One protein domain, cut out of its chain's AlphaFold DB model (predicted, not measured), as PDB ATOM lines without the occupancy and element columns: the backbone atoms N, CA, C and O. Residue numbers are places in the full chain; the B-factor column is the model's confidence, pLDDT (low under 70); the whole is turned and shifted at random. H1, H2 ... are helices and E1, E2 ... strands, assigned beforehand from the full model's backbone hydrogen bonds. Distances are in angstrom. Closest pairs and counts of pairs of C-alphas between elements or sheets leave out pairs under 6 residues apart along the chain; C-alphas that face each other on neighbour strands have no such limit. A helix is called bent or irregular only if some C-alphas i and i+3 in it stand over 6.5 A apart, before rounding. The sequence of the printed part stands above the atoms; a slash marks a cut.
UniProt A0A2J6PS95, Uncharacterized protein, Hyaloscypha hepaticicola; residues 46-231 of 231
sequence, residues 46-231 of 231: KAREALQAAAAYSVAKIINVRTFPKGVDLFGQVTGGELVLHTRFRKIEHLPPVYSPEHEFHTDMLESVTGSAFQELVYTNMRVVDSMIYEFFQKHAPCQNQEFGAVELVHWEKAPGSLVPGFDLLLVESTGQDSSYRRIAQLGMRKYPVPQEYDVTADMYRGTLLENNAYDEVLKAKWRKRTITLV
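Overview. This is residues 46 to 231 of the 231 residues of an uncharacterized protein of Hyaloscypha hepaticicola (UniProt A0A2J6PS95). A small closed barrel of five strands, E3, E4, E5, E6 and E7, has three helices, H2, H3 and H4, packed on its outside over E6; the long hairpin of E2 and the bent E3 runs on past the ring. E1 and the short H1 add to the barrel near the end of E4, and a long loop, residues 93 to 116, leads from E3 to H2. The printed part has 186 residues, with four named helices and seven named strands in the order H1 E1 E2 E3 H2 H3 E4 E5 E6 H4 E7; the class is mixed, helices and strands, and so is the sheet, parallel between E6 and E7 alone. It is compact, with a radius of gyration of the C-alphas of 18.0 A and spans of 61 by 48 by 32 A.

Along the chain. H1, residues 46 to 52, begins at C-alpha 46 (46.519, -9.024, -22.597). E1, residues 56 to 59, runs on into E2, residues 61 to 69, 23.7 A. E3, residues 78 to 92, measures 30.4 A and bends by 99 degrees at residue 88. H2 is residues 117 to 128, 16.2 A, and H3 residues 130 to 139, 14.1 A. E4, residues 148 to 156, E5, residues 166 to 174, and E6, residues 180 to 190, form a meander, each strand the antiparallel neighbour of the one before. H4, residues 202 to 220, measures 27.1 A, and E7, residues 224 to 230, ends at C-alpha 230 (24.053, -11.325, -34.903).

Arrangement. Round the barrel, N 90 and O 150 of E3 and E4 are 3.0 A apart, N 151 and O 170 of E4 and E5 2.8 A, N 169 and O 187 of E5 and E6 2.8 A, N 181 and O 229 of E6 and E7 2.8 A, and N 85 and O 228 of E3 and E7 2.9 A. E2 pairs with E3 (N 66 and O 82, 2.9 A), and E1 with E4 (N 57 and O 155, 2.8 A). E6, H4 and E7 make a strand-helix-strand unit, two parallel strands with a helix between, its crossover right-handed. H3 runs along E6 at 7 degrees on the local plane, its height over the sheet 7.6 A; the closest C-alphas, of Phe 136 and Ile 184, are 4.7 A apart. H2 touches H4 at a steep tilt of 46 degrees, opposite ways, the closest C-alphas being those of Phe 118 and Ala 214, 4.3 A. H2 and H3 touch only at the corner, with C-alphas of Met 126 and Ile 133 5.4 A apart. H1 is on the barrel, only just over E4 with 3 of its C-alphas. In H1, H2, H3 and H4 every O i to N i+4 pair is within hydrogen-bond range.

Size, cuts and confidence. The C-alphas farthest apart, of Val 72 and Tyr 198, are 61.1 A apart. The printed part has no cut; the links E3 to H2 and E6 to H4 are long, and residues 198 to 203 stand free. Mean pLDDT of the printed part is 85.5; 21 residues are under 70, among them 100 to 114.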
ATOM      1  N   LYS A  46      46.821 -10.101 -23.553       68.94
ATOM      2  CA  LYS A  46      46.519  -9.024 -22.597       68.94
ATOM      3  C   LYS A  46      45.023  -8.729 -22.487       68.94
ATOM      4  O   LYS A  46      44.536  -8.460 -21.398       68.94
ATOM      5  N   ALA A  47      44.283  -8.778 -23.597       69.94
ATOM      6  CA  ALA A  47      42.831  -8.592 -23.570       69.94
ATOM      7  C   ALA A  47      42.132  -9.782 -22.899       69.94
ATOM      8  O   ALA A  47      41.228  -9.586 -22.091       69.94
ATOM      9  N   ARG A  48      42.596 -11.010 -23.169       72.56
ATOM     10  CA  ARG A  48      42.117 -12.215 -22.478       72.56
ATOM     11  C   ARG A  48      42.379 -12.142 -20.973       72.56
ATOM     12  O   ARG A  48      41.468 -12.408 -20.198       72.56
ATOM     13  N   GLU A  49      43.590 -11.779 -20.566       75.88
ATOM     14  CA  GLU A  49      43.934 -11.615 -19.154       75.88
ATOM     15  C   GLU A  49      43.116 -10.506 -18.501       75.88
ATOM     16  O   GLU A  49      42.596 -10.721 -17.417       75.88
ATOM     17  N   ALA A  50      42.910  -9.365 -19.166       73.19
ATOM     18  CA  ALA A  50      42.070  -8.290 -18.638       73.19
ATOM     19  C   ALA A  50      40.616  -8.746 -18.399       73.19
ATOM     20  O   ALA A  50      40.032  -8.416 -17.367       73.19
ATOM     21  N   LEU A  51      40.047  -9.554 -19.305       74.81
ATOM     22  CA  LEU A  51      38.720 -10.160 -19.110       74.81
ATOM     23  C   LEU A  51      38.692 -11.133 -17.920       74.81
ATOM     24  O   LEU A  51      37.677 -11.229 -17.236       74.81
ATOM     25  N   GLN A  52      39.786 -11.859 -17.677       73.31
ATOM     26  CA  GLN A  52      39.897 -12.826 -16.578       73.31
ATOM     27  C   GLN A  52      40.210 -12.165 -15.230       73.31
ATOM     28  O   GLN A  52      39.725 -12.621 -14.198       73.31
ATOM     29  N   ALA A  53      40.981 -11.080 -15.231       68.25
ATOM     30  CA  ALA A  53      41.459 -10.366 -14.050       68.25
ATOM     31  C   ALA A  53      40.422  -9.393 -13.460       68.25
ATOM     32  O   ALA A  53      40.785  -8.494 -12.709       68.25
ATOM     33  N   ALA A  54      39.140  -9.548 -13.814       62.34
ATOM     34  CA  ALA A  54      38.041  -8.676 -13.403       62.34
ATOM     35  C   ALA A  54      38.222  -7.186 -13.767       62.34
ATOM     36  O   ALA A  54      37.535  -6.337 -13.214       62.34
ATOM     37  N   ALA A  55      39.063  -6.854 -14.758       76.00
ATOM     38  CA  ALA A  55      39.199  -5.479 -15.260       76.00
ATOM     39  C   ALA A  55      37.989  -5.024 -16.110       76.00
ATOM     40  O   ALA A  55      38.003  -3.932 -16.687       76.00
ATOM     41  N   ALA A  56      36.950  -5.859 -16.203       80.00
ATOM     42  CA  ALA A  56      35.677  -5.584 -16.848       80.00
ATOM     43  C   ALA A  56      34.536  -5.612 -15.820       80.00
ATOM     44  O   ALA A  56      34.335  -6.607 -15.125       80.00
ATOM     45  N   TYR A  57      33.742  -4.543 -15.780       85.31
ATOM     46  CA  TYR A  57      32.516  -4.460 -14.987       85.31
ATOM     47  C   TYR A  57      31.388  -5.322 -15.565       85.31
ATOM     48  O   TYR A  57      30.582  -5.883 -14.820       85.31
ATOM     49  N   SER A  58      31.298  -5.415 -16.893       86.62
ATOM     50  CA  SER A  58      30.333  -6.281 -17.574       86.62
ATOM     51  C   SER A  58      30.845  -6.757 -18.924       86.62
ATOM     52  O   SER A  58      31.589  -6.062 -19.609       86.62
ATOM     53  N   VAL A  59      30.409  -7.956 -19.310       89.00
ATOM     54  CA  VAL A  59      30.652  -8.566 -20.622       89.00
ATOM     55  C   VAL A  59      29.318  -9.095 -21.145       89.00
ATOM     56  O   VAL A  59      28.518  -9.637 -20.374       89.00
ATOM     57  N   ALA A  60      29.061  -8.936 -22.443       91.25
ATOM     58  CA  ALA A  60      27.896  -9.508 -23.104       91.25
ATOM     59  C   ALA A  60      27.849 -11.022 -22.880       91.25
ATOM     60  O   ALA A  60      28.821 -11.739 -23.126       91.25
ATOM     61  N   LYS A  61      26.698 -11.531 -22.436       92.81
ATOM     62  CA  LYS A  61      26.530 -12.967 -22.238       92.81
ATOM     63  C   LYS A  61      26.273 -13.621 -23.589       92.81
ATOM     64  O   LYS A  61      25.240 -13.372 -24.207       92.81
ATOM     65  N   ILE A  62      27.172 -14.502 -24.007       92.88
ATOM     66  CA  ILE A  62      26.934 -15.392 -25.143       92.88
ATOM     67  C   ILE A  62      25.922 -16.451 -24.703       92.88
ATOM     68  O   ILE A  62      26.153 -17.172 -23.732       92.88
ATOM     69  N   ILE A  63      24.777 -16.512 -25.383       96.00
ATOM     70  CA  ILE A  63      23.755 -17.542 -25.158       96.00
ATOM     71  C   ILE A  63      24.023 -18.739 -26.061       96.00
ATOM     72  O   ILE A  63      23.960 -19.877 -25.607       96.00
ATOM     73  N   ASN A  64      24.287 -18.479 -27.341       93.50
ATOM     74  CA  ASN A  64      24.479 -19.521 -28.334       93.50
ATOM     75  C   ASN A  64      25.429 -19.042 -29.432       93.50
ATOM     76  O   ASN A  64      25.389 -17.874 -29.824       93.50
ATOM     77  N   VAL A  65      26.244 -19.961 -29.938       91.12
ATOM     78  CA  VAL A  65      27.083 -19.765 -31.119       91.12
ATOM     79  C   VAL A  65      26.753 -20.884 -32.084       91.12
ATOM     80  O   VAL A  65      26.936 -22.058 -31.765       91.12
ATOM     81  N   ARG A  66      26.281 -20.522 -33.272       89.44
ATOM     82  CA  ARG A  66      26.034 -21.468 -34.355       89.44
ATOM     83  C   ARG A  66      26.959 -21.144 -35.510       89.44
ATOM     84  O   ARG A  66      27.096 -19.993 -35.898       89.44
ATOM     85  N   THR A  67      27.581 -22.160 -36.081       86.69
ATOM     86  CA  THR A  67      28.396 -22.028 -37.287       86.69
ATOM     87  C   THR A  67      27.850 -22.955 -38.358       86.69
ATOM     88  O   THR A  67      27.340 -24.038 -38.067       86.69
ATOM     89  N   PHE A  68      27.922 -22.509 -39.607       86.50
ATOM     90  CA  PHE A  68      27.502 -23.286 -40.764       86.50
ATOM     91  C   PHE A  68      28.763 -23.734 -41.504       86.50
ATOM     92  O   PHE A  68      29.402 -22.904 -42.154       86.50
ATOM     93  N   PRO A  69      29.194 -24.999 -41.361       83.44
ATOM     94  CA  PRO A  69      30.418 -25.473 -41.991       83.44
ATOM     95  C   PRO A  69      30.266 -25.530 -43.510       83.44
ATOM     96  O   PRO A  69      29.207 -25.867 -44.049       83.44
ATOM     97  N   LYS A  70      31.354 -25.235 -44.219       81.69
ATOM     98  CA  LYS A  70      31.427 -25.359 -45.672       81.69
ATOM     99  C   LYS A  70      31.784 -26.792 -46.056       81.69
ATOM    100  O   LYS A  70      32.925 -27.101 -46.388       81.69
ATOM    101  N   GLY A  71      30.782 -27.665 -46.027       82.44
ATOM    102  CA  GLY A  71      30.968 -29.083 -46.333       82.44
ATOM    103  C   GLY A  71      31.903 -29.769 -45.334       82.44
ATOM    104  O   GLY A  71      31.892 -29.448 -44.149       82.44
ATOM    105  N   VAL A  72      32.706 -30.721 -45.817       80.88
ATOM    106  CA  VAL A  72      33.607 -31.559 -45.000       80.88
ATOM    107  C   VAL A  72      35.019 -30.957 -44.929       80.88
ATOM    108  O   VAL A  72      36.015 -31.663 -45.051       80.88
ATOM    109  N   ASP A  73      35.128 -29.631 -44.812       73.00
ATOM    110  CA  ASP A  73      36.440 -28.985 -44.758       73.00
ATOM    111  C   ASP A  73      37.211 -29.393 -43.493       73.00
ATOM    112  O   ASP A  73      36.788 -29.113 -42.370       73.00
ATOM    113  N   LEU A  74      38.376 -30.017 -43.694       67.88
ATOM    114  CA  LEU A  74      39.282 -30.474 -42.635       67.88
ATOM    115  C   LEU A  74      39.799 -29.322 -41.768       67.88
ATOM    116  O   LEU A  74      40.177 -29.544 -40.619       67.88
ATOM    117  N   PHE A  75      39.808 -28.098 -42.304       72.75
ATOM    118  CA  PHE A  75      40.269 -26.904 -41.600       72.75
ATOM    119  C   PHE A  75      39.121 -26.039 -41.058       72.75
ATOM    120  O   PHE A  75      39.371 -24.972 -40.496       72.75
ATOM    121  N   GLY A  76      37.873 -26.509 -41.167       68.94
ATOM    122  CA  GLY A  76      36.725 -25.903 -40.496       68.94
ATOM    123  C   GLY A  76      36.248 -24.575 -41.088       68.94
ATOM    124  O   GLY A  76      35.706 -23.750 -40.351       68.94
ATOM    125  N   GLN A  77      36.421 -24.339 -42.394       74.06
ATOM    126  CA  GLN A  77      35.843 -23.178 -43.069       74.06
ATOM    127  C   GLN A  77      34.327 -23.131 -42.849       74.06
ATOM    128  O   GLN A  77      33.616 -24.125 -43.001       74.06
ATOM    129  N   VAL A  78      33.822 -21.938 -42.538       77.19
ATOM    130  CA  VAL A  78      32.392 -21.671 -42.364       77.19
ATOM    131  C   VAL A  78      31.848 -20.878 -43.552       77.19
ATOM    132  O   VAL A  78      32.540 -20.027 -44.109       77.19
ATOM    133  N   THR A  79      30.609 -21.155 -43.957       79.00
ATOM    134  CA  THR A  79      29.840 -20.330 -44.907       79.00
ATOM    135  C   THR A  79      29.049 -19.229 -44.209       79.00
ATOM    136  O   THR A  79      28.619 -18.282 -44.859       79.00
ATOM    137  N   GLY A  80      28.876 -19.340 -42.894       80.44
ATOM    138  CA  GLY A  80      28.204 -18.349 -42.071       80.44
ATOM    139  C   GLY A  80      28.120 -18.797 -40.619       80.44
ATOM    140  O   GLY A  80      28.697 -19.812 -40.217       80.44
ATOM    141  N   GLY A  81      27.370 -18.045 -39.829       85.31
ATOM    142  CA  GLY A  81      27.072 -18.407 -38.458       85.31
ATOM    143  C   GLY A  81      26.229 -17.345 -37.785       85.31
ATOM    144  O   GLY A  81      26.064 -16.253 -38.308       85.31
ATOM    145  N   GLU A  82      25.768 -17.652 -36.587       90.81
ATOM    146  CA  GLU A  82      24.907 -16.793 -35.789       90.81
ATOM    147  C   GLU A  82      25.474 -16.713 -34.375       90.81
ATOM    148  O   GLU A  82      25.893 -17.722 -33.798       90.81
ATOM    149  N   LEU A  83      25.461 -15.515 -33.803       92.69
ATOM    150  CA  LEU A  83      25.842 -15.283 -32.417       92.69
ATOM    151  C   LEU A  83      24.655 -14.689 -31.664       92.69
ATOM    152  O   LEU A  83      24.247 -13.559 -31.923       92.69
ATOM    153  N   VAL A  84      24.120 -15.445 -30.708       94.50
ATOM    154  CA  VAL A  84      23.027 -14.986 -29.846       94.50
ATOM    155  C   VAL A  84      23.617 -14.407 -28.569       94.50
ATOM    156  O   VAL A  84      24.279 -15.112 -27.801       94.50
ATOM    157  N   LEU A  85      23.351 -13.126 -28.325       94.88
ATOM    158  CA  LEU A  85      23.861 -12.378 -27.178       94.88
ATOM    159  C   LEU A  85      22.716 -11.909 -26.289       94.88
ATOM    160  O   LEU A  85      21.727 -11.371 -26.781       94.88
ATOM    161  N   HIS A  86      22.885 -12.034 -24.974       95.31
ATOM    162  CA  HIS A  86      22.105 -11.282 -23.998       95.31
ATOM    163  C   HIS A  86      22.940 -10.114 -23.487       95.31
ATOM    164  O   HIS A  86      23.939 -10.293 -22.783       95.31
ATOM    165  N   THR A  87      22.535  -8.910 -23.866       94.31
ATOM    166  CA  THR A  87      23.365  -7.717 -23.723       94.31
ATOM    167  C   THR A  87      22.518  -6.455 -23.589       94.31
ATOM    168  O   THR A  87      21.308  -6.468 -23.807       94.31
ATOM    169  N   ARG A  88      23.145  -5.356 -23.176       95.06
ATOM    170  CA  ARG A  88      22.557  -4.023 -23.211       95.06
ATOM    171  C   ARG A  88      22.530  -3.506 -24.643       95.06
ATOM    172  O   ARG A  88      23.524  -3.574 -25.362       95.06
ATOM    173  N   PHE A  89      21.381  -2.964 -25.018       94.75
ATOM    174  CA  PHE A  89      21.125  -2.434 -26.345       94.75
ATOM    175  C   PHE A  89      20.604  -1.005 -26.237       94.75
ATOM    176  O   PHE A  89      19.698  -0.724 -25.442       94.75
ATOM    177  N   ARG A  90      21.132  -0.121 -27.079       94.12
ATOM    178  CA  ARG A  90      20.606   1.228 -27.269       94.12
ATOM    179  C   ARG A  90      20.325   1.478 -28.736       94.12
ATOM    180  O   ARG A  90      21.173   1.219 -29.577       94.12
ATOM    181  N   LYS A  91      19.145   2.022 -29.021       93.81
ATOM    182  CA  LYS A  91      18.784   2.446 -30.369       93.81
ATOM    183  C   LYS A  91      19.640   3.644 -30.790       93.81
ATOM    184  O   LYS A  91      19.812   4.582 -30.012       93.81
ATOM    185  N   ILE A  92      20.149   3.596 -32.014       94.25
ATOM    186  CA  ILE A  92      20.790   4.722 -32.694       94.25
ATOM    187  C   ILE A  92      19.707   5.367 -33.555       94.25
ATOM    188  O   ILE A  92      19.020   4.683 -34.314       94.25
ATOM    189  N   GLU A  93      19.500   6.666 -33.380       91.19
ATOM    190  CA  GLU A  93      18.397   7.385 -34.028       91.19
ATOM    191  C   GLU A  93      18.840   7.942 -35.373       91.19
ATOM    192  O   GLU A  93      18.081   7.906 -36.339       91.19
ATOM    193  N   HIS A  94      20.091   8.397 -35.438       86.94
ATOM    194  CA  HIS A  94      20.644   9.066 -36.598       86.94
ATOM    195  C   HIS A  94      22.022   8.498 -36.923       86.94
ATOM    196  O   HIS A  94      22.916   8.456 -36.080       86.94
ATOM    197  N   LEU A  95      22.187   8.079 -38.174       88.56
ATOM    198  CA  LEU A  95      23.476   7.784 -38.787       88.56
ATOM    199  C   LEU A  95      23.682   8.745 -39.959       88.56
ATOM    200  O   LEU A  95      22.693   9.221 -40.528       88.56
ATOM    201  N   PRO A  96      24.937   9.044 -40.329       85.06
ATOM    202  CA  PRO A  96      25.192   9.750 -41.574       85.06
ATOM    203  C   PRO A  96      24.622   8.947 -42.753       85.06
ATOM    204  O   PRO A  96      24.476   7.721 -42.653       85.06
ATOM    205  N   PRO A  97      24.292   9.611 -43.875       79.88
ATOM    206  CA  PRO A  97      23.926   8.900 -45.089       79.88
ATOM    207  C   PRO A  97      25.047   7.934 -45.477       79.88
ATOM    208  O   PRO A  97      26.227   8.172 -45.214       79.88
ATOM    209  N   VAL A  98      24.670   6.827 -46.103       74.81
ATOM    210  CA  VAL A  98      25.630   5.821 -46.553       74.81
ATOM    211  C   VAL A  98      26.435   6.423 -47.698       74.81
ATOM    212  O   VAL A  98      25.924   6.581 -48.806       74.81
ATOM    213  N   TYR A  99      27.684   6.790 -47.413       70.94
ATOM    214  CA  TYR A  99      28.592   7.364 -48.399       70.94
ATOM    215  C   TYR A  99      28.802   6.388 -49.545       70.94
ATOM    216  O   TYR A  99      29.178   5.247 -49.311       70.94
ATOM    217  N   SER A 100      28.567   6.841 -50.771       64.62
ATOM    218  CA  SER A 100      28.896   6.112 -51.994       64.62
ATOM    219  C   SER A 100      29.939   6.901 -52.781       64.62
ATOM    220  O   SER A 100      29.999   8.120 -52.617       64.62
ATOM    221  N   PRO A 101      30.713   6.246 -53.660       59.84
ATOM    222  CA  PRO A 101      31.647   6.921 -54.561       59.84
ATOM    223  C   PRO A 101      31.005   8.050 -55.386       59.84
ATOM    224  O   PRO A 101      31.682   9.010 -55.729       59.84
ATOM    225  N   GLU A 102      29.700   7.968 -55.687       58.19
ATOM    226  CA  GLU A 102      28.980   9.013 -56.433       58.19
ATOM    227  C   GLU A 102      28.504  10.195 -55.565       58.19
ATOM    228  O   GLU A 102      28.157  11.243 -56.102       58.19
ATOM    229  N   HIS A 103      28.479  10.036 -54.237       59.31
ATOM    230  CA  HIS A 103      27.997  11.032 -53.267       59.31
ATOM    231  C   HIS A 103      29.067  11.359 -52.213       59.31
ATOM    232  O   HIS A 103      28.757  11.764 -51.086       59.31
ATOM    233  N   GLU A 104      30.341  11.142 -52.546       54.06
ATOM    234  CA  GLU A 104      31.444  11.636 -51.736       54.06
ATOM    235  C   GLU A 104      31.324  13.164 -51.691       54.06
ATOM    236  O   GLU A 104      31.241  13.814 -52.726       54.06
ATOM    237  N   PHE A 105      31.316  13.733 -50.486       54.47
ATOM    238  CA  PHE A 105      31.250  15.173 -50.199       54.47
ATOM    239  C   PHE A 105      29.854  15.811 -50.159       54.47
ATOM    240  O   PHE A 105      29.468  16.610 -51.005       54.47
ATOM    241  N   HIS A 106      29.195  15.631 -49.012       53.16
ATOM    242  CA  HIS A 106      28.488  16.753 -48.396       53.16
ATOM    243  C   HIS A 106      29.468  17.468 -47.454       53.16
ATOM    244  O   HIS A 106      29.719  17.028 -46.325       53.16
ATOM    245  N   THR A 107      30.064  18.557 -47.947       49.94
ATOM    246  CA  THR A 107      30.724  19.597 -47.129       49.94
ATOM    247  C   THR A 107      29.761  20.266 -46.160       49.94
ATOM    248  O   THR A 107      30.201  20.951 -45.240       49.94
ATOM    249  N   ASP A 108      28.464  20.023 -46.321       51.31
ATOM    250  CA  ASP A 108      27.450  20.418 -45.368       51.31
ATOM    251  C   ASP A 108      27.711  19.633 -44.078       51.31
ATOM    252  O   ASP A 108      27.412  18.442 -43.932       51.31
ATOM    253  N   MET A 109      28.383  20.275 -43.120       47.03
ATOM    254  CA  MET A 109      28.167  19.911 -41.733       47.03
ATOM    255  C   MET A 109      26.670  20.055 -41.515       47.03
ATOM    256  O   MET A 109      26.151  21.165 -41.583       47.03
ATOM    257  N   LEU A 110      25.977  18.942 -41.268       51.12
ATOM    258  CA  LEU A 110      24.714  19.061 -40.564       51.12
ATOM    259  C   LEU A 110      25.056  19.825 -39.282       51.12
ATOM    260  O   LEU A 110      25.922  19.374 -38.523       51.12
ATOM    261  N   GLU A 111      24.464  21.010 -39.113       51.34
ATOM    262  CA  GLU A 111      24.464  21.728 -37.843       51.34
ATOM    263  C   GLU A 111      24.170  20.688 -36.765       51.34
ATOM    264  O   GLU A 111      23.159  20.002 -36.883       51.34
ATOM    265  N   SER A 112      25.127  20.493 -35.848       54.53
ATOM    266  CA  SER A 112      25.110  19.584 -34.691       54.53
ATOM    267  C   SER A 112      23.969  18.567 -34.707       54.53
ATOM    268  O   SER A 112      22.823  18.962 -34.499       54.53
ATOM    269  N   VAL A 113      24.257  17.272 -34.883       61.28
ATOM    270  CA  VAL A 113      23.252  16.213 -34.671       61.28
ATOM    271  C   VAL A 113      22.542  16.499 -33.350       61.28
ATOM    272  O   VAL A 113      23.132  16.358 -32.281       61.28
ATOM    273  N   THR A 114      21.309  17.002 -33.428       57.72
ATOM    274  CA  THR A 114      20.592  17.507 -32.262       57.72
ATOM    275  C   THR A 114      20.164  16.292 -31.469       57.72
ATOM    276  O   THR A 114      19.291  15.527 -31.868       57.72
ATOM    277  N   GLY A 115      20.864  16.044 -30.370       71.81
ATOM    278  CA  GLY A 115      20.690  14.812 -29.630       71.81
ATOM    279  C   GLY A 115      21.622  14.710 -28.441       71.81
ATOM    280  O   GLY A 115      22.041  15.702 -27.848       71.81
ATOM    281  N   SER A 116      21.896  13.470 -28.064       90.38
ATOM    282  CA  SER A 116      22.753  13.144 -26.937       90.38
ATOM    283  C   SER A 116      24.221  13.046 -27.374       90.38
ATOM    284  O   SER A 116      24.500  12.754 -28.539       90.38
ATOM    285  N   ALA A 117      25.166  13.238 -26.448       93.56
ATOM    286  CA  ALA A 117      26.601  13.140 -26.733       93.56
ATOM    287  C   ALA A 117      26.962  11.773 -27.338       93.56
ATOM    288  O   ALA A 117      27.818  11.674 -28.214       93.56
ATOM    289  N   PHE A 118      26.264  10.712 -26.921       94.38
ATOM    290  CA  PHE A 118      26.408   9.393 -27.534       94.38
ATOM    291  C   PHE A 118      26.000   9.358 -29.019       94.38
ATOM    292  O   PHE A 118      26.731   8.780 -29.824       94.38
ATOM    293  N   GLN A 119      24.868   9.968 -29.400       93.50
ATOM    294  CA  GLN A 119      24.446  10.016 -30.810       93.50
ATOM    295  C   GLN A 119      25.427  10.828 -31.654       93.50
ATOM    296  O   GLN A 119      25.802  10.400 -32.745       93.50
ATOM    297  N   GLU A 120      25.877  11.971 -31.139       92.75
ATOM    298  CA  GLU A 120      26.840  12.828 -31.829       92.75
ATOM    299  C   GLU A 120      28.191  12.116 -32.020       92.75
ATOM    300  O   GLU A 120      28.755  12.155 -33.118       92.75
ATOM    301  N   LEU A 121      28.676  11.384 -31.009       93.88
ATOM    302  CA  LEU A 121      29.893  10.572 -31.113       93.88
ATOM    303  C   LEU A 121      29.760   9.478 -32.182       93.88
ATOM    304  O   LEU A 121      30.669   9.293 -32.995       93.88
ATOM    305  N   VAL A 122      28.646   8.737 -32.179       94.06
ATOM    306  CA  VAL A 122      28.378   7.683 -33.169       94.06
ATOM    307  C   VAL A 122      28.337   8.278 -34.572       94.06
ATOM    308  O   VAL A 122      29.034   7.789 -35.461       94.06
ATOM    309  N   TYR A 123      27.569   9.349 -34.768       91.44
ATOM    310  CA  TYR A 123      27.425   9.995 -36.068       91.44
ATOM    311  C   TYR A 123      28.765  10.521 -36.589       91.44
ATOM    312  O   TYR A 123      29.125  10.266 -37.738       91.44
ATOM    313  N   THR A 124      29.527  11.207 -35.731       88.94
ATOM    314  CA  THR A 124      30.843  11.757 -36.076       88.94
ATOM    315  C   THR A 124      31.791  10.644 -36.501       88.94
ATOM    316  O   THR A 124      32.339  10.701 -37.599       88.94
ATOM    317  N   ASN A 125      31.930   9.582 -35.699       90.00
ATOM    318  CA  ASN A 125      32.826   8.473 -36.029       90.00
ATOM    319  C   ASN A 125      32.422   7.748 -37.318       90.00
ATOM    320  O   ASN A 125      33.276   7.465 -38.155       90.00
ATOM    321  N   MET A 126      31.125   7.516 -37.525       88.12
ATOM    322  CA  MET A 126      30.602   6.906 -38.753       88.12
ATOM    323  C   MET A 126      30.794   7.787 -39.996       88.12
ATOM    324  O   MET A 126      30.642   7.295 -41.110       88.12
ATOM    325  N   ARG A 127      31.130   9.072 -39.817       85.12
ATOM    326  CA  ARG A 127      31.430  10.031 -40.887       85.12
ATOM    327  C   ARG A 127      32.922  10.257 -41.119       85.12
ATOM    328  O   ARG A 127      33.292  10.579 -42.245       85.12
ATOM    329  N   VAL A 128      33.767  10.133 -40.093       81.88
ATOM    330  CA  VAL A 128      35.199  10.492 -40.194       81.88
ATOM    331  C   VAL A 128      36.164   9.315 -40.064       81.88
ATOM    332  O   VAL A 128      37.304   9.428 -40.504       81.88
ATOM    333  N   VAL A 129      35.740   8.187 -39.483       83.12
ATOM    334  CA  VAL A 129      36.606   7.016 -39.293       83.12
ATOM    335  C   VAL A 129      36.492   6.084 -40.497       83.12
ATOM    336  O   VAL A 129      35.521   5.339 -40.624       83.12
ATOM    337  N   ASP A 130      37.524   6.073 -41.344       79.69
ATOM    338  CA  ASP A 130      37.580   5.326 -42.613       79.69
ATOM    339  C   ASP A 130      37.140   3.861 -42.496       79.69
ATOM    340  O   ASP A 130      36.408   3.360 -43.346       79.69
ATOM    341  N   SER A 131      37.538   3.164 -41.429       79.00
ATOM    342  CA  SER A 131      37.157   1.762 -41.227       79.00
ATOM    343  C   SER A 131      35.669   1.580 -40.920       79.00
ATOM    344  O   SER A 131      35.077   0.603 -41.376       79.00
ATOM    345  N   MET A 132      35.051   2.506 -40.180       85.31
ATOM    346  CA  MET A 132      33.616   2.473 -39.886       85.31
ATOM    347  C   MET A 132      32.801   2.861 -41.115       85.31
ATOM    348  O   MET A 132      31.835   2.176 -41.441       85.31
ATOM    349  N   ILE A 133      33.231   3.907 -41.825       82.62
ATOM    350  CA  ILE A 133      32.641   4.347 -43.094       82.62
ATOM    351  C   ILE A 133      32.639   3.188 -44.097       82.62
ATOM    352  O   ILE A 133      31.603   2.864 -44.677       82.62
ATOM    353  N   TYR A 134      33.792   2.535 -44.268       80.62
ATOM    354  CA  TYR A 134      33.940   1.412 -45.184       80.62
ATOM    355  C   TYR A 134      33.042   0.238 -44.784       80.62
ATOM    356  O   TYR A 134      32.275  -0.247 -45.609       80.62
ATOM    357  N   GLU A 135      33.094  -0.219 -43.527       82.12
ATOM    358  CA  GLU A 135      32.249  -1.332 -43.073       82.12
ATOM    359  C   GLU A 135      30.759  -1.015 -43.235       82.12
ATOM    360  O   GLU A 135      30.010  -1.876 -43.698       82.12
ATOM    361  N   PHE A 136      30.336   0.215 -42.933       86.00
ATOM    362  CA  PHE A 136      28.951   0.625 -43.102       86.00
ATOM    363  C   PHE A 136      28.538   0.605 -44.571       86.00
ATOM    364  O   PHE A 136      27.555  -0.048 -44.913       86.00
ATOM    365  N   PHE A 137      29.320   1.227 -45.455       83.06
ATOM    366  CA  PHE A 137      29.036   1.223 -46.888       83.06
ATOM    367  C   PHE A 137      28.957  -0.191 -47.469       83.06
ATOM    368  O   PHE A 137      28.042  -0.501 -48.235       83.06
ATOM    369  N   GLN A 138      29.896  -1.060 -47.090       78.31
ATOM    370  CA  GLN A 138      29.955  -2.416 -47.626       78.31
ATOM    371  C   GLN A 138      28.818  -3.307 -47.120       78.31
ATOM    372  O   GLN A 138      28.428  -4.246 -47.816       78.31
ATOM    373  N   LYS A 139      28.294  -3.049 -45.916       80.12
ATOM    374  CA  LYS A 139      27.333  -3.943 -45.254       80.12
ATOM    375  C   LYS A 139      25.901  -3.457 -45.254       80.12
ATOM    376  O   LYS A 139      25.004  -4.285 -45.080       80.12
ATOM    377  N   HIS A 140      25.696  -2.159 -45.435       87.31
ATOM    378  CA  HIS A 140      24.374  -1.573 -45.381       87.31
ATOM    379  C   HIS A 140      23.459  -2.181 -46.444       87.31
ATOM    380  O   HIS A 140      23.720  -2.058 -47.649       87.31
ATOM    381  N   ALA A 141      22.374  -2.814 -46.002       88.06
ATOM    382  CA  ALA A 141      21.306  -3.254 -46.885       88.06
ATOM    383  C   ALA A 141      19.946  -2.890 -46.269       88.06
ATOM    384  O   ALA A 141      19.508  -3.579 -45.343       88.06
ATOM    385  N   PRO A 142      19.270  -1.852 -46.795       90.12
ATOM    386  CA  PRO A 142      17.987  -1.397 -46.281       90.12
ATOM    387  C   PRO A 142      16.959  -2.524 -46.160       90.12
ATOM    388  O   PRO A 142      16.805  -3.341 -47.071       90.12
ATOM    389  N   CYS A 143      16.205  -2.522 -45.067       92.12
ATOM    390  CA  CYS A 143      15.034  -3.368 -44.884       92.12
ATOM    391  C   CYS A 143      13.815  -2.552 -44.433       92.12
ATOM    392  O   CYS A 143      13.920  -1.399 -44.003       92.12
ATOM    393  N   GLN A 144      12.630  -3.162 -44.500       91.12
ATOM    394  CA  GLN A 144      11.432  -2.569 -43.910       91.12
ATOM    395  C   GLN A 144      11.622  -2.415 -42.393       91.12
ATOM    396  O   GLN A 144      12.186  -3.298 -41.746       91.12
ATOM    397  N   ASN A 145      11.148  -1.298 -41.830       89.06
ATOM    398  CA  ASN A 145      11.282  -0.969 -40.406       89.06
ATOM    399  C   ASN A 145      12.742  -1.002 -39.911       89.06
ATOM    400  O   ASN A 145      13.022  -1.507 -38.824       89.06
ATOM    401  N   GLN A 146      13.672  -0.488 -40.728       92.31
ATOM    402  CA  GLN A 146      15.097  -0.434 -40.406       92.31
ATOM    403  C   GLN A 146      15.335   0.160 -39.009       92.31
ATOM    404  O   GLN A 146      14.899   1.269 -38.694       92.31
ATOM    405  N   GLU A 147      16.069  -0.577 -38.182       94.69
ATOM    406  CA  GLU A 147      16.538  -0.143 -36.872       94.69
ATOM    407  C   GLU A 147      18.065  -0.182 -36.863       94.69
ATOM    408  O   GLU A 147      18.682  -1.088 -37.430       94.69
ATOM    409  N   PHE A 148      18.665   0.803 -36.201       95.44
ATOM    410  CA  PHE A 148      20.086   0.831 -35.893       95.44
ATOM    411  C   PHE A 148      20.271   0.790 -34.384       95.44
ATOM    412  O   PHE A 148      19.449   1.313 -33.623       95.44
ATOM    413  N   GLY A 149      21.358   0.179 -33.932       95.44
ATOM    414  CA  GLY A 149      21.617   0.044 -32.509       95.44
ATOM    415  C   GLY A 149      23.083  -0.097 -32.157       95.44
ATOM    416  O   GLY A 149      23.921  -0.434 -32.986       95.44
ATOM    417  N   ALA A 150      23.372   0.158 -30.890       95.88
ATOM    418  CA  ALA A 150      24.642  -0.104 -30.250       95.88
ATOM    419  C   ALA A 150      24.463  -1.219 -29.221       95.88
ATOM    420  O   ALA A 150      23.590  -1.165 -28.349       95.88
ATOM    421  N   VAL A 151      25.313  -2.228 -29.336       94.75
ATOM    422  CA  VAL A 151      25.356  -3.409 -28.482       94.75
ATOM    423  C   VAL A 151      26.573  -3.307 -27.581       94.75
ATOM    424  O   VAL A 151      27.691  -3.240 -28.081       94.75
ATOM    425  N   GLU A 152      26.376  -3.321 -26.263       94.50
ATOM    426  CA  GLU A 152      27.494  -3.371 -25.314       94.50
ATOM    427  C   GLU A 152      28.168  -4.746 -25.392       94.50
ATOM    428  O   GLU A 152      27.537  -5.760 -25.113       94.50
ATOM    429  N   LEU A 153      29.438  -4.817 -25.784       91.81
ATOM    430  CA  LEU A 153      30.201  -6.067 -25.731       91.81
ATOM    431  C   LEU A 153      30.941  -6.180 -24.406       91.81
ATOM    432  O   LEU A 153      30.865  -7.218 -23.748       91.81
ATOM    433  N   VAL A 154      31.634  -5.113 -24.010       91.00
ATOM    434  CA  VAL A 154      32.386  -5.054 -22.757       91.00
ATOM    435  C   VAL A 154      32.299  -3.652 -22.166       91.00
ATOM    436  O   VAL A 154      32.417  -2.663 -22.885       91.00
ATOM    437  N   HIS A 155      32.135  -3.573 -20.851       93.12
ATOM    438  CA  HIS A 155      32.356  -2.377 -20.052       93.12
ATOM    439  C   HIS A 155      33.594  -2.608 -19.191       93.12
ATOM    440  O   HIS A 155      33.608  -3.476 -18.320       93.12
ATOM    441  N   TRP A 156      34.636  -1.838 -19.455       91.69
ATOM    442  CA  TRP A 156      35.939  -1.927 -18.825       91.69
ATOM    443  C   TRP A 156      36.055  -0.977 -17.642       91.69
ATOM    444  O   TRP A 156      35.771   0.214 -17.764       91.69
ATOM    445  N   GLU A 157      36.589  -1.490 -16.539       90.88
ATOM    446  CA  GLU A 157      37.211  -0.656 -15.513       90.88
ATOM    447  C   GLU A 157      38.559  -0.123 -16.011       90.88
ATOM    448  O   GLU A 157      38.862   1.058 -15.859       90.88
ATOM    449  N   LYS A 158      39.357  -0.985 -16.656       88.44
ATOM    450  CA  LYS A 158      40.627  -0.625 -17.303       88.44
ATOM    451  C   LYS A 158      40.761  -1.376 -18.617       88.44
ATOM    452  O   LYS A 158      41.083  -2.562 -18.635       88.44
ATOM    453  N   ALA A 159      40.509  -0.685 -19.722       84.69
ATOM    454  CA  ALA A 159      40.574  -1.284 -21.044       84.69
ATOM    455  C   ALA A 159      42.017  -1.709 -21.381       84.69
ATOM    456  O   ALA A 159      42.970  -0.976 -21.087       84.69
ATOM    457  N   PRO A 160      42.215  -2.876 -22.014       77.69
ATOM    458  CA  PRO A 160      43.546  -3.351 -22.370       77.69
ATOM    459  C   PRO A 160      44.218  -2.390 -23.361       77.69
ATOM    460  O   PRO A 160      43.620  -1.967 -24.348       77.69
ATOM    461  N   GLY A 161      45.481  -2.053 -23.101       78.69
ATOM    462  CA  GLY A 161      46.273  -1.130 -23.919       78.69
ATOM    463  C   GLY A 161      46.216   0.317 -23.431       78.69
ATOM    464  O   GLY A 161      47.269   0.890 -23.178       78.69
ATOM    465  N   SER A 162      45.020   0.884 -23.246       81.38
ATOM    466  CA  SER A 162      44.870   2.272 -22.778       81.38
ATOM    467  C   SER A 162      44.846   2.412 -21.253       81.38
ATOM    468  O   SER A 162      45.143   3.486 -20.742       81.38
ATOM    469  N   LEU A 163      44.507   1.341 -20.525       86.56
ATOM    470  CA  LEU A 163      44.409   1.286 -19.059       86.56
ATOM    471  C   LEU A 163      43.424   2.292 -18.438       86.56
ATOM    472  O   LEU A 163      43.464   2.529 -17.232       86.56
ATOM    473  N   VAL A 164      42.512   2.836 -19.245       90.94
ATOM    474  CA  VAL A 164      41.433   3.727 -18.802       90.94
ATOM    475  C   VAL A 164      40.072   3.024 -18.875       90.94
ATOM    476  O   VAL A 164      39.930   2.078 -19.661       90.94
ATOM    477  N   PRO A 165      39.062   3.470 -18.106       94.06
ATOM    478  CA  PRO A 165      37.701   2.960 -18.226       94.06
ATOM    479  C   PRO A 165      37.141   3.154 -19.635       94.06
ATOM    480  O   PRO A 165      37.543   4.063 -20.368       94.06
ATOM    481  N   GLY A 166      36.197   2.306 -20.030       93.81
ATOM    482  CA  GLY A 166      35.648   2.390 -21.377       93.81
ATOM    483  C   GLY A 166      34.580   1.365 -21.698       93.81
ATOM    484  O   GLY A 166      34.339   0.436 -20.941       93.81
ATOM    485  N   PHE A 167      33.979   1.508 -22.870       93.44
ATOM    486  CA  PHE A 167      33.058   0.538 -23.443       93.44
ATOM    487  C   PHE A 167      33.570   0.086 -24.805       93.44
ATOM    488  O   PHE A 167      34.053   0.901 -25.591       93.44
ATOM    489  N   ASP A 168      33.434  -1.199 -25.101       91.88
ATOM    490  CA  ASP A 168      33.514  -1.707 -26.466       91.88
ATOM    491  C   ASP A 168      32.106  -2.046 -26.936       91.88
ATOM    492  O   ASP A 168      31.401  -2.847 -26.315       91.88
ATOM    493  N   LEU A 169      31.695  -1.397 -28.021       93.38
ATOM    494  CA  LEU A 169      30.354  -1.470 -28.577       93.38
ATOM    495  C   LEU A 169      30.394  -2.011 -30.006       93.38
ATOM    496  O   LEU A 169      31.278  -1.672 -30.799       93.38
ATOM    497  N   LEU A 170      29.381  -2.796 -30.359       92.94
ATOM    498  CA  LEU A 170      29.101  -3.168 -31.740       92.94
ATOM    499  C   LEU A 170      27.964  -2.299 -32.270       92.94
ATOM    500  O   LEU A 170      26.875  -2.299 -31.696       92.94
ATOM    501  N   LEU A 171      28.206  -1.576 -33.359       94.62
ATOM    502  CA  LEU A 171      27.150  -0.856 -34.059       94.62
ATOM    503  C   LEU A 171      26.509  -1.814 -35.056       94.62
ATOM    504  O   LEU A 171      27.206  -2.492 -35.819       94.62
ATOM    505  N   VAL A 172      25.186  -1.891 -35.031       94.56
ATOM    506  CA  VAL A 172      24.419  -2.888 -35.767       94.56
ATOM    507  C   VAL A 172      23.242  -2.269 -36.509       94.56
ATOM    508  O   VAL A 172      22.670  -1.277 -36.059       94.56
ATOM    509  N   GLU A 173      22.855  -2.890 -37.618       94.94
ATOM    510  CA  GLU A 173      21.598  -2.610 -38.318       94.94
ATOM    511  C   GLU A 173      20.722  -3.865 -38.339       94.94
ATOM    512  O   GLU A 173      21.238  -4.984 -38.423       94.94
ATOM    513  N   SER A 174      19.404  -3.698 -38.248       95.31
ATOM    514  CA  SER A 174      18.460  -4.805 -38.379       95.31
ATOM    515  C   SER A 174      18.501  -5.413 -39.784       95.31
ATOM    516  O   SER A 174      18.812  -4.745 -40.775       95.31
ATOM    517  N   THR A 175      18.201  -6.708 -39.878       92.75
ATOM    518  CA  THR A 175      18.153  -7.438 -41.158       92.75
ATOM    519  C   THR A 175      16.743  -7.549 -41.743       92.75
ATOM    520  O   THR A 175      16.555  -8.176 -42.781       92.75
ATOM    521  N   GLY A 176      15.739  -6.971 -41.075       90.12
ATOM    522  CA  GLY A 176      14.318  -7.136 -41.404       90.12
ATOM    523  C   GLY A 176      13.702  -8.423 -40.845       90.12
ATOM    524  O   GLY A 176      12.501  -8.631 -40.986       90.12
ATOM    525  N   GLN A 177      14.503  -9.268 -40.192       88.94
ATOM    526  CA  GLN A 177      14.039 -10.412 -39.411       88.94
ATOM    527  C   GLN A 177      14.047 -10.065 -37.919       88.94
ATOM    528  O   GLN A 177      14.929  -9.343 -37.443       88.94
ATOM    529  N   ASP A 178      13.077 -10.594 -37.173       85.38
ATOM    530  CA  ASP A 178      12.895 -10.261 -35.761       85.38
ATOM    531  C   ASP A 178      14.164 -10.509 -34.939       85.38
ATOM    532  O   ASP A 178      14.755 -11.591 -34.950       85.38
ATOM    533  N   SER A 179      14.576  -9.475 -34.199       87.38
ATOM    534  CA  SER A 179      15.757  -9.474 -33.318       87.38
ATOM    535  C   SER A 179      17.076  -9.885 -33.989       87.38
ATOM    536  O   SER A 179      18.040 -10.203 -33.286       87.38
ATOM    537  N   SER A 180      17.131  -9.855 -35.321       93.25
ATOM    538  CA  SER A 180      18.304 -10.217 -36.108       93.25
ATOM    539  C   SER A 180      18.980  -8.973 -36.659       93.25
ATOM    540  O   SER A 180      18.346  -8.077 -37.222       93.25
ATOM    541  N   TYR A 181      20.289  -8.919 -36.469       94.31
ATOM    542  CA  TYR A 181      21.103  -7.754 -36.752       94.31
ATOM    543  C   TYR A 181      22.404  -8.162 -37.429       94.31
ATOM    544  O   TYR A 181      22.937  -9.240 -37.182       94.31
ATOM    545  N   ARG A 182      22.967  -7.258 -38.225       90.50
ATOM    546  CA  ARG A 182      24.325  -7.382 -38.761       90.50
ATOM    547  C   ARG A 182      25.191  -6.253 -38.223       90.50
ATOM    548  O   ARG A 182      24.717  -5.131 -38.042       90.50
ATOM    549  N   ARG A 183      26.477  -6.520 -37.994       90.31
ATOM    550  CA  ARG A 183      27.450  -5.471 -37.647       90.31
ATOM    551  C   ARG A 183      27.622  -4.502 -38.810       90.31
ATOM    552  O   ARG A 183      27.977  -4.956 -39.890       90.31
ATOM    553  N   ILE A 184      27.545  -3.205 -38.547       90.00
ATOM    554  CA  ILE A 184      27.943  -2.152 -39.494       90.00
ATOM    555  C   ILE A 184      29.250  -1.464 -39.102       90.00
ATOM    556  O   ILE A 184      29.971  -1.006 -39.973       90.00
ATOM    557  N   ALA A 185      29.596  -1.442 -37.814       89.19
ATOM    558  CA  ALA A 185      30.860  -0.902 -37.328       89.19
ATOM    559  C   ALA A 185      31.135  -1.373 -35.892       89.19
ATOM    560  O   ALA A 185      30.317  -2.043 -35.260       89.19
ATOM    561  N   GLN A 186      32.297  -1.007 -35.370       88.94
ATOM    562  CA  GLN A 186      32.663  -1.199 -33.975       88.94
ATOM    563  C   GLN A 186      33.095   0.147 -33.405       88.94
ATOM    564  O   GLN A 186      33.894   0.836 -34.028       88.94
ATOM    565  N   LEU A 187      32.619   0.479 -32.209       91.12
ATOM    566  CA  LEU A 187      32.971   1.705 -31.508       91.12
ATOM    567  C   LEU A 187      33.619   1.357 -30.168       91.12
ATOM    568  O   LEU A 187      32.975   0.796 -29.284       91.12
ATOM    569  N   GLY A 188      34.900   1.687 -30.027       91.06
ATOM    570  CA  GLY A 188      35.545   1.765 -28.722       91.06
ATOM    571  C   GLY A 188      35.343   3.168 -28.167       91.06
ATOM    572  O   GLY A 188      35.622   4.131 -28.868       91.06
ATOM    573  N   MET A 189      34.853   3.266 -26.938       92.31
ATOM    574  CA  MET A 189      34.697   4.522 -26.212       92.31
ATOM    575  C   MET A 189      35.528   4.451 -24.935       92.31
ATOM    576  O   MET A 189      35.496   3.432 -24.236       92.31
ATOM    577  N   ARG A 190      36.302   5.485 -24.630       93.00
ATOM    578  CA  ARG A 190      37.236   5.529 -23.501       93.00
ATOM    579  C   ARG A 190      37.054   6.815 -22.707       93.00
ATOM    580  O   ARG A 190      36.690   7.848 -23.253       93.00
ATOM    581  N   LYS A 191      37.312   6.742 -21.402       95.38
ATOM    582  CA  LYS A 191      37.258   7.890 -20.493       95.38
ATOM    583  C   LYS A 191      38.672   8.396 -20.227       95.38
ATOM    584  O   LYS A 191      39.345   7.903 -19.321       95.38
ATOM    585  N   TYR A 192      39.130   9.354 -21.026       92.88
ATOM    586  CA  TYR A 192      40.466   9.936 -20.883       92.88
ATOM    587  C   TYR A 192      40.455  11.174 -19.977       92.88
ATOM    588  O   TYR A 192      39.444  11.876 -19.900       92.88
ATOM    589  N   PRO A 193      41.572  11.495 -19.300       93.56
ATOM    590  CA  PRO A 193      41.766  12.825 -18.736       93.56
ATOM    591  C   PRO A 193      41.614  13.886 -19.830       93.56
ATOM    592  O   PRO A 193      42.131  13.715 -20.932       93.56
ATOM    593  N   VAL A 194      40.900  14.972 -19.532       94.44
ATOM    594  CA  VAL A 194      40.756  16.086 -20.477       94.44
ATOM    595  C   VAL A 194      42.093  16.839 -20.528       94.44
ATOM    596  O   VAL A 194      42.546  17.296 -19.473       94.44
ATOM    597  N   PRO A 195      42.753  16.942 -21.698       91.31
ATOM    598  CA  PRO A 195      43.989  17.711 -21.829       91.31
ATOM    599  C   PRO A 195      43.710  19.209 -21.654       91.31
ATOM    600  O   PRO A 195      42.569  19.648 -21.784       91.31
ATOM    601  N   GLN A 196      44.739  20.014 -21.387       93.50
ATOM    602  CA  GLN A 196      44.579  21.468 -21.453       93.50
ATOM    603  C   GLN A 196      44.394  21.889 -22.914       93.50
ATOM    604  O   GLN A 196      45.051  21.355 -23.805       93.50
ATOM    605  N   GLU A 197      43.506  22.850 -23.171       91.81
ATOM    606  CA  GLU A 197      43.128  23.234 -24.539       91.81
ATOM    607  C   GLU A 197      44.317  23.745 -25.372       91.81
ATOM    608  O   GLU A 197      44.363  23.513 -26.574       91.81
ATOM    609  N   TYR A 198      45.309  24.380 -24.740       92.88
ATOM    610  CA  TYR A 198      46.511  24.878 -25.417       92.88
ATOM    611  C   TYR A 198      47.569  23.797 -25.707       92.88
ATOM    612  O   TYR A 198      48.500  24.064 -26.463       92.88
ATOM    613  N   ASP A 199      47.439  22.595 -25.132       93.69
ATOM    614  CA  ASP A 199      48.397  21.491 -25.315       93.69
ATOM    615  C   ASP A 199      48.060  20.602 -26.525       93.69
ATOM    616  O   ASP A 199      48.853  19.743 -26.918       93.69
ATOM    617  N   VAL A 200      46.873  20.766 -27.115       92.69
ATOM    618  CA  VAL A 200      46.360  19.929 -28.207       92.69
ATOM    619  C   VAL A 200      45.649  20.775 -29.262       92.69
ATOM    620  O   VAL A 200      45.360  21.951 -29.062       92.69
ATOM    621  N   THR A 201      45.343  20.185 -30.417       92.25
ATOM    622  CA  THR A 201      44.513  20.873 -31.412       92.25
ATOM    623  C   THR A 201      43.068  21.000 -30.921       92.25
ATOM    624  O   THR A 201      42.579  20.161 -30.157       92.25
ATOM    625  N   ALA A 202      42.350  22.017 -31.410       89.19
ATOM    626  CA  ALA A 202      40.942  22.231 -31.068       89.19
ATOM    627  C   ALA A 202      40.069  20.994 -31.364       89.19
ATOM    628  O   ALA A 202      39.178  20.663 -30.580       89.19
ATOM    629  N   ASP A 203      40.356  20.273 -32.450       85.81
ATOM    630  CA  ASP A 203      39.630  19.056 -32.826       85.81
ATOM    631  C   ASP A 203      39.894  17.899 -31.855       85.81
ATOM    632  O   ASP A 203      38.959  17.208 -31.454       85.81
ATOM    633  N   MET A 204      41.144  17.709 -31.415       87.44
ATOM    634  CA  MET A 204      41.486  16.688 -30.416       87.44
ATOM    635  C   MET A 204      40.840  16.983 -29.061       87.44
ATOM    636  O   MET A 204      40.328  16.072 -28.402       87.44
ATOM    637  N   TYR A 205      40.839  18.253 -28.653       91.38
ATOM    638  CA  TYR A 205      40.193  18.699 -27.423       91.38
ATOM    639  C   TYR A 205      38.681  18.439 -27.463       91.38
ATOM    640  O   TYR A 205      38.138  17.759 -26.589       91.38
ATOM    641  N   ARG A 206      38.007  18.895 -28.529       90.81
ATOM    642  CA  ARG A 206      36.566  18.677 -28.742       90.81
ATOM    643  C   ARG A 206      36.208  17.197 -28.828       90.81
ATOM    644  O   ARG A 206      35.252  16.776 -28.182       90.81
ATOM    645  N   GLY A 207      36.986  16.406 -29.567       90.50
ATOM    646  CA  GLY A 207      36.789  14.961 -29.686       90.50
ATOM    647  C   GLY A 207      36.872  14.250 -28.334       90.50
ATOM    648  O   GLY A 207      35.999  13.451 -28.004       90.50
ATOM    649  N   THR A 208      37.861  14.615 -27.511       93.56
ATOM    650  CA  THR A 208      38.031  14.057 -26.160       93.56
ATOM    651  C   THR A 208      36.864  14.427 -25.244       93.56
ATOM    652  O   THR A 208      36.355  13.577 -24.513       93.56
ATOM    653  N   LEU A 209      36.406  15.683 -25.284       95.00
ATOM    654  CA  LEU A 209      35.231  16.121 -24.526       95.00
ATOM    655  C   LEU A 209      33.971  15.363 -24.952       95.00
ATOM    656  O   LEU A 209      33.233  14.877 -24.094       95.00
ATOM    657  N   LEU A 210      33.740  15.228 -26.258       94.44
ATOM    658  CA  LEU A 210      32.587  14.514 -26.800       94.44
ATOM    659  C   LEU A 210      32.588  13.040 -26.380       94.44
ATOM    660  O   LEU A 210      31.581  12.551 -25.866       94.44
ATOM    661  N   GLU A 211      33.717  12.343 -26.531       95.56
ATOM    662  CA  GLU A 211      33.852  10.939 -26.129       95.56
ATOM    663  C   GLU A 211      33.634  10.757 -24.619       95.56
ATOM    664  O   GLU A 211      32.884   9.876 -24.189       95.56
ATOM    665  N   ASN A 212      34.202  11.647 -23.803       96.88
ATOM    666  CA  ASN A 212      34.024  11.641 -22.354       96.88
ATOM    667  C   ASN A 212      32.572  11.893 -21.924       96.88
ATOM    668  O   ASN A 212      32.114  11.276 -20.956       96.88
ATOM    669  N   ASN A 213      31.870  12.799 -22.607       96.12
ATOM    670  CA  ASN A 213      30.465  13.112 -22.348       96.12
ATOM    671  C   ASN A 213      29.562  11.944 -22.759       96.12
ATOM    672  O   ASN A 213      28.675  11.554 -21.998       96.12
ATOM    673  N   ALA A 214      29.828  11.340 -23.919       95.62
ATOM    674  CA  ALA A 214      29.149  10.133 -24.371       95.62
ATOM    675  C   ALA A 214      29.346   8.983 -23.374       95.62
ATOM    676  O   ALA A 214      28.379   8.310 -23.018       95.62
ATOM    677  N   TYR A 215      30.562   8.799 -22.852       95.88
ATOM    678  CA  TYR A 215      30.852   7.796 -21.827       95.88
ATOM    679  C   TYR A 215      29.987   7.988 -20.578       95.88
ATOM    680  O   TYR A 215      29.315   7.050 -20.139       95.88
ATOM    681  N   ASP A 216      29.961   9.205 -20.028       95.69
ATOM    682  CA  ASP A 216      29.191   9.505 -18.816       95.69
ATOM    683  C   ASP A 216      27.688   9.326 -19.044       95.69
ATOM    684  O   ASP A 216      26.961   8.862 -18.162       95.69
ATOM    685  N   GLU A 217      27.213   9.675 -20.236       95.00
ATOM    686  CA  GLU A 217      25.829   9.481 -20.637       95.00
ATOM    687  C   GLU A 217      25.464   7.993 -20.705       95.00
ATOM    688  O   GLU A 217      24.463   7.581 -20.116       95.00
ATOM    689  N   VAL A 218      26.278   7.166 -21.370       93.81
ATOM    690  CA  VAL A 218      26.062   5.712 -21.459       93.81
ATOM    691  C   VAL A 218      26.067   5.068 -20.078       93.81
ATOM    692  O   VAL A 218      25.170   4.276 -19.770       93.81
ATOM    693  N   LEU A 219      27.012   5.460 -19.223       93.00
ATOM    694  CA  LEU A 219      27.109   4.969 -17.854       93.00
ATOM    695  C   LEU A 219      25.833   5.273 -17.046       93.00
ATOM    696  O   LEU A 219      25.347   4.416 -16.303       93.00
ATOM    697  N   LYS A 220      25.249   6.467 -17.219       93.44
ATOM    698  CA  LYS A 220      24.023   6.902 -16.522       93.44
ATOM    699  C   LYS A 220      22.738   6.321 -17.117       93.44
ATOM    700  O   LYS A 220      21.795   6.056 -16.373       93.44
ATOM    701  N   ALA A 221      22.682   6.111 -18.432       87.19
ATOM    702  CA  ALA A 221      21.453   5.813 -19.173       87.19
ATOM    703  C   ALA A 221      20.829   4.432 -18.889       87.19
ATOM    704  O   ALA A 221      19.721   4.174 -19.354       87.19
ATOM    705  N   LYS A 222      21.509   3.540 -18.148       79.88
ATOM    706  CA  LYS A 222      21.026   2.188 -17.779       79.88
ATOM    707  C   LYS A 222      20.327   1.473 -18.944       79.88
ATOM    708  O   LYS A 222      19.139   1.153 -18.881       79.88
ATOM    709  N   TRP A 223      21.074   1.235 -20.017       90.69
ATOM    710  CA  TRP A 223      20.555   0.626 -21.241       90.69
ATOM    711  C   TRP A 223      19.780  -0.667 -20.963       90.69
ATOM    712  O   TRP A 223      20.174  -1.489 -20.127       90.69
ATOM    713  N   ARG A 224      18.667  -0.856 -21.678       90.94
ATOM    714  CA  ARG A 224      17.821  -2.040 -21.505       90.94
ATOM    715  C   ARG A 224      18.565  -3.274 -22.001       90.94
ATOM    716  O   ARG A 224      19.165  -3.259 -23.073       90.94
ATOM    717  N   LYS A 225      18.492  -4.357 -21.228       93.81
ATOM    718  CA  LYS A 225      18.987  -5.661 -21.672       93.81
ATOM    719  C   LYS A 225      18.012  -6.270 -22.675       93.81
ATOM    720  O   LYS A 225      16.799  -6.201 -22.475       93.81
ATOM    721  N   ARG A 226      18.542  -6.862 -23.738       94.25
ATOM    722  CA  ARG A 226      17.803  -7.567 -24.785       94.25
ATOM    723  C   ARG A 226      18.592  -8.796 -25.221       94.25
ATOM    724  O   ARG A 226      19.810  -8.857 -25.050       94.25
ATOM    725  N   THR A 227      17.879  -9.765 -25.776       95.94
ATOM    726  CA  THR A 227      18.492 -10.865 -26.517       95.94
ATOM    727  C   THR A 227      18.447 -10.511 -27.992       95.94
ATOM    728  O   THR A 227      17.379 -10.173 -28.497       95.94
ATOM    729  N   ILE A 228      19.596 -10.553 -28.656       94.88
ATOM    730  CA  ILE A 228      19.717 -10.286 -30.089       94.88
ATOM    731  C   ILE A 228      20.488 -11.412 -30.768       94.88
ATOM    732  O   ILE A 228      21.309 -12.078 -30.131       94.88
ATOM    733  N   THR A 229      20.258 -11.571 -32.064       95.19
ATOM    734  CA  THR A 229      21.009 -12.480 -32.926       95.19
ATOM    735  C   THR A 229      21.836 -11.658 -33.901       95.19
ATOM    736  O   THR A 229      21.297 -10.836 -34.638       95.19
ATOM    737  N   LEU A 230      23.149 -11.864 -33.896       93.06
ATOM    738  CA  LEU A 230      24.053 -11.325 -34.903       93.06
ATOM    739  C   LEU A 230      24.240 -12.364 -36.009       93.06
ATOM    740  O   LEU A 230      24.665 -13.482 -35.706       93.06
ATOM    741  N   VAL A 231      23.930 -11.997 -37.254       88.31
ATOM    742  CA  VAL A 231      23.978 -12.868 -38.448       88.31
ATOM    743  C   VAL A 231      25.010 -12.383 -39.453       88.31
ATOM    744  O   VAL A 231      25.009 -11.164 -39.736       88.31
TER     745      VAL A 231